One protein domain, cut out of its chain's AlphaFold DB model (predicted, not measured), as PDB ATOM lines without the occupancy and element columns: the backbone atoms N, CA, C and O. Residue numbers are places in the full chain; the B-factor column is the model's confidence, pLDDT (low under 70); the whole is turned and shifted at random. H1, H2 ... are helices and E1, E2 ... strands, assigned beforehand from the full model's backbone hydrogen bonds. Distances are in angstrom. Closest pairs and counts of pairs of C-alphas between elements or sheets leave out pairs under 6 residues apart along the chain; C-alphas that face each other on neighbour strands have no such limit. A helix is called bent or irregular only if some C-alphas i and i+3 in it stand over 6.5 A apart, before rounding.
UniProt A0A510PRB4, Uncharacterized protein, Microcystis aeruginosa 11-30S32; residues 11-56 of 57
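What this domain is: This is residues 11 to 56 of the 57 residues of an uncharacterized protein of Microcystis aeruginosa 11-30S32 (UniProt A0A510PRB4). A small two-stranded hairpin, E1 and E2, has a long loop stretch folded back to it at one end of the model and a single helix, H1, held off from E1 at the other, with most of H1 sticking out as an arm from residue 45 onward. The loop stretch, residues 11 to 25, has no named element, but its residues 11 to 12 pair with residues 26 to 27 of E1. The printed part has 46 residues with two named strands and one named helix, in the order E1, E2, H1; the sheet E1 - E2 is antiparallel, and the class is mixed, helices and strands, with under half of the residues in named elements. The whole is loose, with a radius of gyration of the C-alphas of 11.9 A, and elongated, spanning 36 by 23 by 14 A.

Where its parts are: Strand E1 is residues 26 to 29, with C-alpha 26 at (43.316, -29.746, -47.723), and is 9.9 A long from first to last C-alpha. Strand E2 is residues 32 to 35, 10.1 A long. Helix H1 is residues 41 to 54, 20.3 A long; it begins with C-alpha 41 at (45.961, -14.581, -47.915) and ends with C-alpha 54 at (26.253, -15.825, -52.402), and it is not bent.

How they stand to each other: E1 and E2 form a hairpin of antiparallel neighbours, with 151 degrees between their N-to-C directions. The C-alphas of His 28 and Ile 33 face each other at 4.6 A. Across the pair, N 29 and O 32 are 2.8 A apart and N 34 and O 27 are 2.8 A apart, both within hydrogen-bond range. Residues 11 to 12 make a short antiparallel pairing with residues 26 to 27 of E1. E1 and H1 are apart, with no C-alpha of the one within 8 A of the other. In H1 every O i to N i+4 pair is within hydrogen-bond range.

The domain as a whole: The two C-alphas farthest apart are those of Val 18 and Lys 56, at 36.4 A. Residues 45 to 56, of which 45 to 54 belong to H1, stand free; the body without them is 34 residues spanning 28 by 19 by 14 A, with a radius of gyration of 9.4 A. The links E1 to E2, with 2 residues, and E2 to H1, with 5 residues, are tight. The printed part, residues 11 to 56, has no cut. The mean pLDDT of the printed part is 94.2, and residues 55 to 56 are under 70.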
ATOM      1  N   TYR A  11      41.137 -23.955 -44.203       97.75
ATOM      2  CA  TYR A  11      42.292 -24.643 -44.771       97.75
ATOM      3  C   TYR A  11      43.103 -25.281 -43.649       97.75
ATOM      4  O   TYR A  11      43.169 -24.728 -42.549       97.75
ATOM      5  N   ASP A  12      43.681 -26.442 -43.925       97.38
ATOM      6  CA  ASP A  12      44.464 -27.225 -42.977       97.38
ATOM      7  C   ASP A  12      45.588 -27.964 -43.731       97.38
ATOM      8  O   ASP A  12      45.524 -28.184 -44.944       97.38
ATOM      9  N   ASN A  13      46.660 -28.290 -43.021       97.38
ATOM     10  CA  ASN A  13      47.820 -29.020 -43.527       97.38
ATOM     11  C   ASN A  13      48.344 -30.064 -42.527       97.38
ATOM     12  O   ASN A  13      49.461 -30.564 -42.682       97.38
ATOM     13  N   ALA A  14      47.569 -30.403 -41.493       97.69
ATOM     14  CA  ALA A  14      47.897 -31.510 -40.612       97.69
ATOM     15  C   ALA A  14      47.863 -32.847 -41.394       97.69
ATOM     16  O   ALA A  14      46.947 -33.092 -42.184       97.69
ATOM     17  N   PRO A  15      48.847 -33.746 -41.199       96.38
ATOM     18  CA  PRO A  15      49.053 -34.912 -42.059       96.38
ATOM     19  C   PRO A  15      48.116 -36.083 -41.707       96.38
ATOM     20  O   PRO A  15      48.574 -37.138 -41.271       96.38
ATOM     21  N   HIS A  16      46.803 -35.912 -41.881       95.25
ATOM     22  CA  HIS A  16      45.794 -36.929 -41.540       95.25
ATOM     23  C   HIS A  16      44.871 -37.359 -42.696       95.25
ATOM     24  O   HIS A  16      44.064 -38.261 -42.493       95.25
ATOM     25  N   HIS A  17      45.011 -36.776 -43.894       95.50
ATOM     26  CA  HIS A  17      44.281 -37.168 -45.114       95.50
ATOM     27  C   HIS A  17      45.235 -37.653 -46.208       95.50
ATOM     28  O   HIS A  17      45.438 -36.985 -47.213       95.50
ATOM     29  N   VAL A  18      45.888 -38.795 -45.991       96.12
ATOM     30  CA  VAL A  18      46.918 -39.344 -46.902       96.12
ATOM     31  C   VAL A  18      46.374 -39.781 -48.268       96.12
ATOM     32  O   VAL A  18      47.144 -40.005 -49.197       96.12
ATOM     33  N   GLU A  19      45.060 -39.936 -48.380       97.00
ATOM     34  CA  GLU A  19      44.338 -40.412 -49.558       97.00
ATOM     35  C   GLU A  19      44.151 -39.358 -50.657       97.00
ATOM     36  O   GLU A  19      43.825 -39.721 -51.787       97.00
ATOM     37  N   ILE A  20      44.347 -38.074 -50.349       95.75
ATOM     38  CA  ILE A  20      44.092 -36.972 -51.284       95.75
ATOM     39  C   ILE A  20      45.352 -36.588 -52.069       95.75
ATOM     40  O   ILE A  20      46.468 -36.612 -51.547       95.75
ATOM     41  N   ALA A  21      45.186 -36.134 -53.311       97.56
ATOM     42  CA  ALA A  21      46.298 -35.794 -54.200       97.56
ATOM     43  C   ALA A  21      47.127 -34.583 -53.731       97.56
ATOM     44  O   ALA A  21      48.270 -34.414 -54.149       97.56
ATOM     45  N   THR A  22      46.557 -33.741 -52.868       98.12
ATOM     46  CA  THR A  22      47.181 -32.510 -52.348       98.12
ATOM     47  C   THR A  22      47.823 -32.680 -50.969       98.12
ATOM     48  O   THR A  22      48.243 -31.692 -50.369       98.12
ATOM     49  N   PHE A  23      47.956 -33.922 -50.477       97.31
ATOM     50  CA  PHE A  23      48.517 -34.218 -49.158       97.31
ATOM     51  C   PHE A  23      49.841 -33.462 -48.886       97.31
ATOM     52  O   PHE A  23      50.753 -33.509 -49.715       97.31
ATOM     53  N   PRO A  24      49.988 -32.798 -47.720       97.00
ATOM     54  CA  PRO A  24      49.065 -32.803 -46.577       97.00
ATOM     55  C   PRO A  24      47.973 -31.722 -46.633       97.00
ATOM     56  O   PRO A  24      47.131 -31.651 -45.739       97.00
ATOM     57  N   HIS A  25      47.990 -30.869 -47.653       98.38
ATOM     58  CA  HIS A  25      47.121 -29.706 -47.753       98.38
ATOM     59  C   HIS A  25      45.700 -30.107 -48.140       98.38
ATOM     60  O   HIS A  25      45.482 -30.933 -49.024       98.38
ATOM     61  N   HIS A  26      44.726 -29.523 -47.452       98.12
ATOM     62  CA  HIS A  26      43.316 -29.746 -47.723       98.12
ATOM     63  C   HIS A  26      42.462 -28.585 -47.223       98.12
ATOM     64  O   HIS A  26      42.883 -27.749 -46.419       98.12
ATOM     65  N   LYS A  27      41.223 -28.537 -47.704       97.75
ATOM     66  CA  LYS A  27      40.201 -27.609 -47.232       97.75
ATOM     67  C   LYS A  27      39.047 -28.396 -46.635       97.75
ATOM     68  O   LYS A  27      38.473 -29.249 -47.299       97.75
ATOM     69  N   HIS A  28      38.666 -28.079 -45.408       97.06
ATOM     70  CA  HIS A  28      37.404 -28.541 -44.851       97.06
ATOM     71  C   HIS A  28      36.282 -27.580 -45.243       97.06
ATOM     72  O   HIS A  28      36.409 -26.367 -45.061       97.06
ATOM     73  N   GLU A  29      35.171 -28.129 -45.709       93.88
ATOM     74  CA  GLU A  29      33.856 -27.490 -45.746       93.88
ATOM     75  C   GLU A  29      32.930 -28.185 -44.734       93.88
ATOM     76  O   GLU A  29      33.348 -29.138 -44.081       93.88
ATOM     77  N   VAL A  30      31.696 -27.692 -44.563       90.12
ATOM     78  CA  VAL A  30      30.762 -28.125 -43.496       90.12
ATOM     79  C   VAL A  30      30.718 -29.647 -43.324       90.12
ATOM     80  O   VAL A  30      30.880 -30.129 -42.206       90.12
ATOM     81  N   ASP A  31      30.569 -30.373 -44.432       91.00
ATOM     82  CA  ASP A  31      30.372 -31.825 -44.443       91.00
ATOM     83  C   ASP A  31      31.409 -32.567 -45.302       91.00
ATOM     84  O   ASP A  31      31.229 -33.748 -45.595       91.00
ATOM     85  N   ASP A  32      32.475 -31.893 -45.757       93.88
ATOM     86  CA  ASP A  32      33.394 -32.481 -46.737       93.88
ATOM     87  C   ASP A  32      34.844 -32.003 -46.596       93.88
ATOM     88  O   ASP A  32      35.132 -30.928 -46.061       93.88
ATOM     89  N   ILE A  33      35.763 -32.804 -47.126       96.06
ATOM     90  CA  ILE A  33      37.175 -32.471 -47.293       96.06
ATOM     91  C   ILE A  33      37.449 -32.356 -48.788       96.06
ATOM     92  O   ILE A  33      37.186 -33.263 -49.573       96.06
ATOM     93  N   LYS A  34      37.994 -31.214 -49.190       96.44
ATOM     94  CA  LYS A  34      38.375 -30.923 -50.565       96.44
ATOM     95  C   LYS A  34      39.885 -30.894 -50.690       96.44
ATOM     96  O   LYS A  34      40.582 -30.336 -49.840       96.44
ATOM     97  N   GLU A  35      40.362 -31.442 -51.798       97.62
ATOM     98  CA  GLU A  35      41.733 -31.231 -52.238       97.62
ATOM     99  C   GLU A  35      41.983 -29.734 -52.407       97.62
ATOM    100  O   GLU A  35      41.182 -29.018 -53.016       97.62
ATOM    101  N   SER A  36      43.083 -29.256 -51.845       97.25
ATOM    102  CA  SER A  36      43.493 -27.868 -51.973       97.25
ATOM    103  C   SER A  36      44.983 -27.758 -51.755       97.25
ATOM    104  O   SER A  36      45.516 -28.350 -50.828       97.25
ATOM    105  N   LEU A  37      45.638 -26.929 -52.559       96.00
ATOM    106  CA  LEU A  37      46.980 -26.459 -52.237       96.00
ATOM    107  C   LEU A  37      46.922 -25.428 -51.097       96.00
ATOM    108  O   LEU A  37      45.837 -25.017 -50.667       96.00
ATOM    109  N   GLU A  38      48.092 -25.030 -50.602       96.62
ATOM    110  CA  GLU A  38      48.223 -23.925 -49.655       96.62
ATOM    111  C   GLU A  38      47.726 -22.618 -50.296       96.62
ATOM    112  O   GLU A  38      48.261 -22.225 -51.335       96.62
ATOM    113  N   PRO A  39      46.710 -21.953 -49.717       97.44
ATOM    114  CA  PRO A  39      46.194 -20.714 -50.273       97.44
ATOM    115  C   PRO A  39      47.061 -19.520 -49.865       97.44
ATOM    116  O   PRO A  39      47.638 -19.480 -48.773       97.44
ATOM    117  N   SER A  40      47.068 -18.482 -50.691       98.25
ATOM    118  CA  SER A  40      47.527 -17.162 -50.273       98.25
ATOM    119  C   SER A  40      46.476 -16.451 -49.407       98.25
ATOM    120  O   SER A  40      45.292 -16.799 -49.375       98.25
ATOM    121  N   LEU A  41      46.890 -15.394 -48.704       97.81
ATOM    122  CA  LEU A  41      45.961 -14.581 -47.915       97.81
ATOM    123  C   LEU A  41      44.870 -13.930 -48.786       97.81
ATOM    124  O   LEU A  41      43.716 -13.850 -48.364       97.81
ATOM    125  N   ASP A  42      45.213 -13.454 -49.985       98.38
ATOM    126  CA  ASP A  42      44.255 -12.814 -50.888       98.38
ATOM    127  C   ASP A  42      43.228 -13.803 -51.455       98.38
ATOM    128  O   ASP A  42      42.051 -13.449 -51.550       98.38
ATOM    129  N   GLU A  43      43.617 -15.054 -51.713       98.12
ATOM    130  CA  GLU A  43      42.689 -16.124 -52.094       98.12
ATOM    131  C   GLU A  43      41.669 -16.401 -50.983       98.12
ATOM    132  O   GLU A  43      40.464 -16.450 -51.243       98.12
ATOM    133  N   VAL A  44      42.123 -16.483 -49.726       97.62
ATOM    134  CA  VAL A  44      41.234 -16.675 -48.568       97.62
ATOM    135  C   VAL A  44      40.244 -15.514 -48.438       97.62
ATOM    136  O   VAL A  44      39.042 -15.734 -48.265       97.62
ATOM    137  N   LEU A  45      40.719 -14.268 -48.537       97.88
ATOM    138  CA  LEU A  45      39.859 -13.082 -48.450       97.88
ATOM    139  C   LEU A  45      38.852 -13.017 -49.607       97.88
ATOM    140  O   LEU A  45      37.689 -12.652 -49.397       97.88
ATOM    141  N   LEU A  46      39.269 -13.399 -50.816       97.69
ATOM    142  CA  LEU A  46      38.396 -13.463 -51.981       97.69
ATOM    143  C   LEU A  46      37.304 -14.526 -51.809       97.69
ATOM    144  O   LEU A  46      36.138 -14.224 -52.080       97.69
ATOM    145  N   GLU A  47      37.642 -15.723 -51.319       96.62
ATOM    146  CA  GLU A  47      36.667 -16.791 -51.061       96.62
ATOM    147  C   GLU A  47      35.648 -16.366 -49.991       96.62
ATOM    148  O   GLU A  47      34.442 -16.559 -50.175       96.62
ATOM    149  N   ILE A  48      36.091 -15.701 -48.916       95.69
ATOM    150  CA  ILE A  48      35.188 -15.125 -47.903       95.69
ATOM    151  C   ILE A  48      34.212 -14.140 -48.557       95.69
ATOM    152  O   ILE A  48      32.997 -14.254 -48.368       95.69
ATOM    153  N   ALA A  49      34.718 -13.196 -49.356       95.81
ATOM    154  CA  ALA A  49      33.888 -12.195 -50.018       95.81
ATOM    155  C   ALA A  49      32.896 -12.824 -51.015       95.81
ATOM    156  O   ALA A  49      31.760 -12.365 -51.137       95.81
ATOM    157  N   GLN A  50      33.301 -13.881 -51.727       95.12
ATOM    158  CA  GLN A  50      32.428 -14.639 -52.626       95.12
ATOM    159  C   GLN A  50      31.315 -15.360 -51.859       95.12
ATOM    160  O   GLN A  50      30.146 -15.196 -52.209       95.12
ATOM    161  N   LYS A  51      31.643 -16.090 -50.784       91.50
ATOM    162  CA  LYS A  51      30.636 -16.779 -49.961       91.50
ATOM    163  C   LYS A  51      29.652 -15.784 -49.337       91.50
ATOM    164  O   LYS A  51      28.454 -16.019 -49.401       91.50
ATOM    165  N   GLN A  52      30.112 -14.630 -48.847       89.88
ATOM    166  CA  GLN A  52      29.218 -13.582 -48.329       89.88
ATOM    167  C   GLN A  52      28.274 -13.000 -49.392       89.88
ATOM    168  O   GLN A  52      27.118 -12.710 -49.092       89.88
ATOM    169  N   ARG A  53      28.726 -12.840 -50.645       91.00
ATOM    170  CA  ARG A  53      27.855 -12.392 -51.748       91.00
ATOM    171  C   ARG A  53      26.796 -13.428 -52.119       91.00
ATOM    172  O   ARG A  53      25.676 -13.035 -52.431       91.00
ATOM    173  N   ASN A  54      27.143 -14.712 -52.057       79.56
ATOM    174  CA  ASN A  54      26.253 -15.825 -52.402       79.56
ATOM    175  C   ASN A  54      25.230 -16.157 -51.300       79.56
ATOM    176  O   ASN A  54      24.314 -16.928 -51.545       79.56
ATOM    177  N   VAL A  55      25.383 -15.581 -50.103       68.75
ATOM    178  CA  VAL A  55      24.475 -15.746 -48.950       68.75
ATOM    179  C   VAL A  55      23.389 -14.648 -48.907       68.75
ATOM    180  O   VAL A  55      22.590 -14.602 -47.976       68.75
ATOM    181  N   LYS A  56      23.315 -13.754 -49.907       49.38
ATOM    182  CA  LYS A  56      22.222 -12.768 -49.989       49.38
ATOM    183  C   LYS A  56      20.853 -13.465 -50.142       49.38
ATOM    184  O   LYS A  56      20.801 -14.490 -50.817       49.38
TER     185      LYS A  56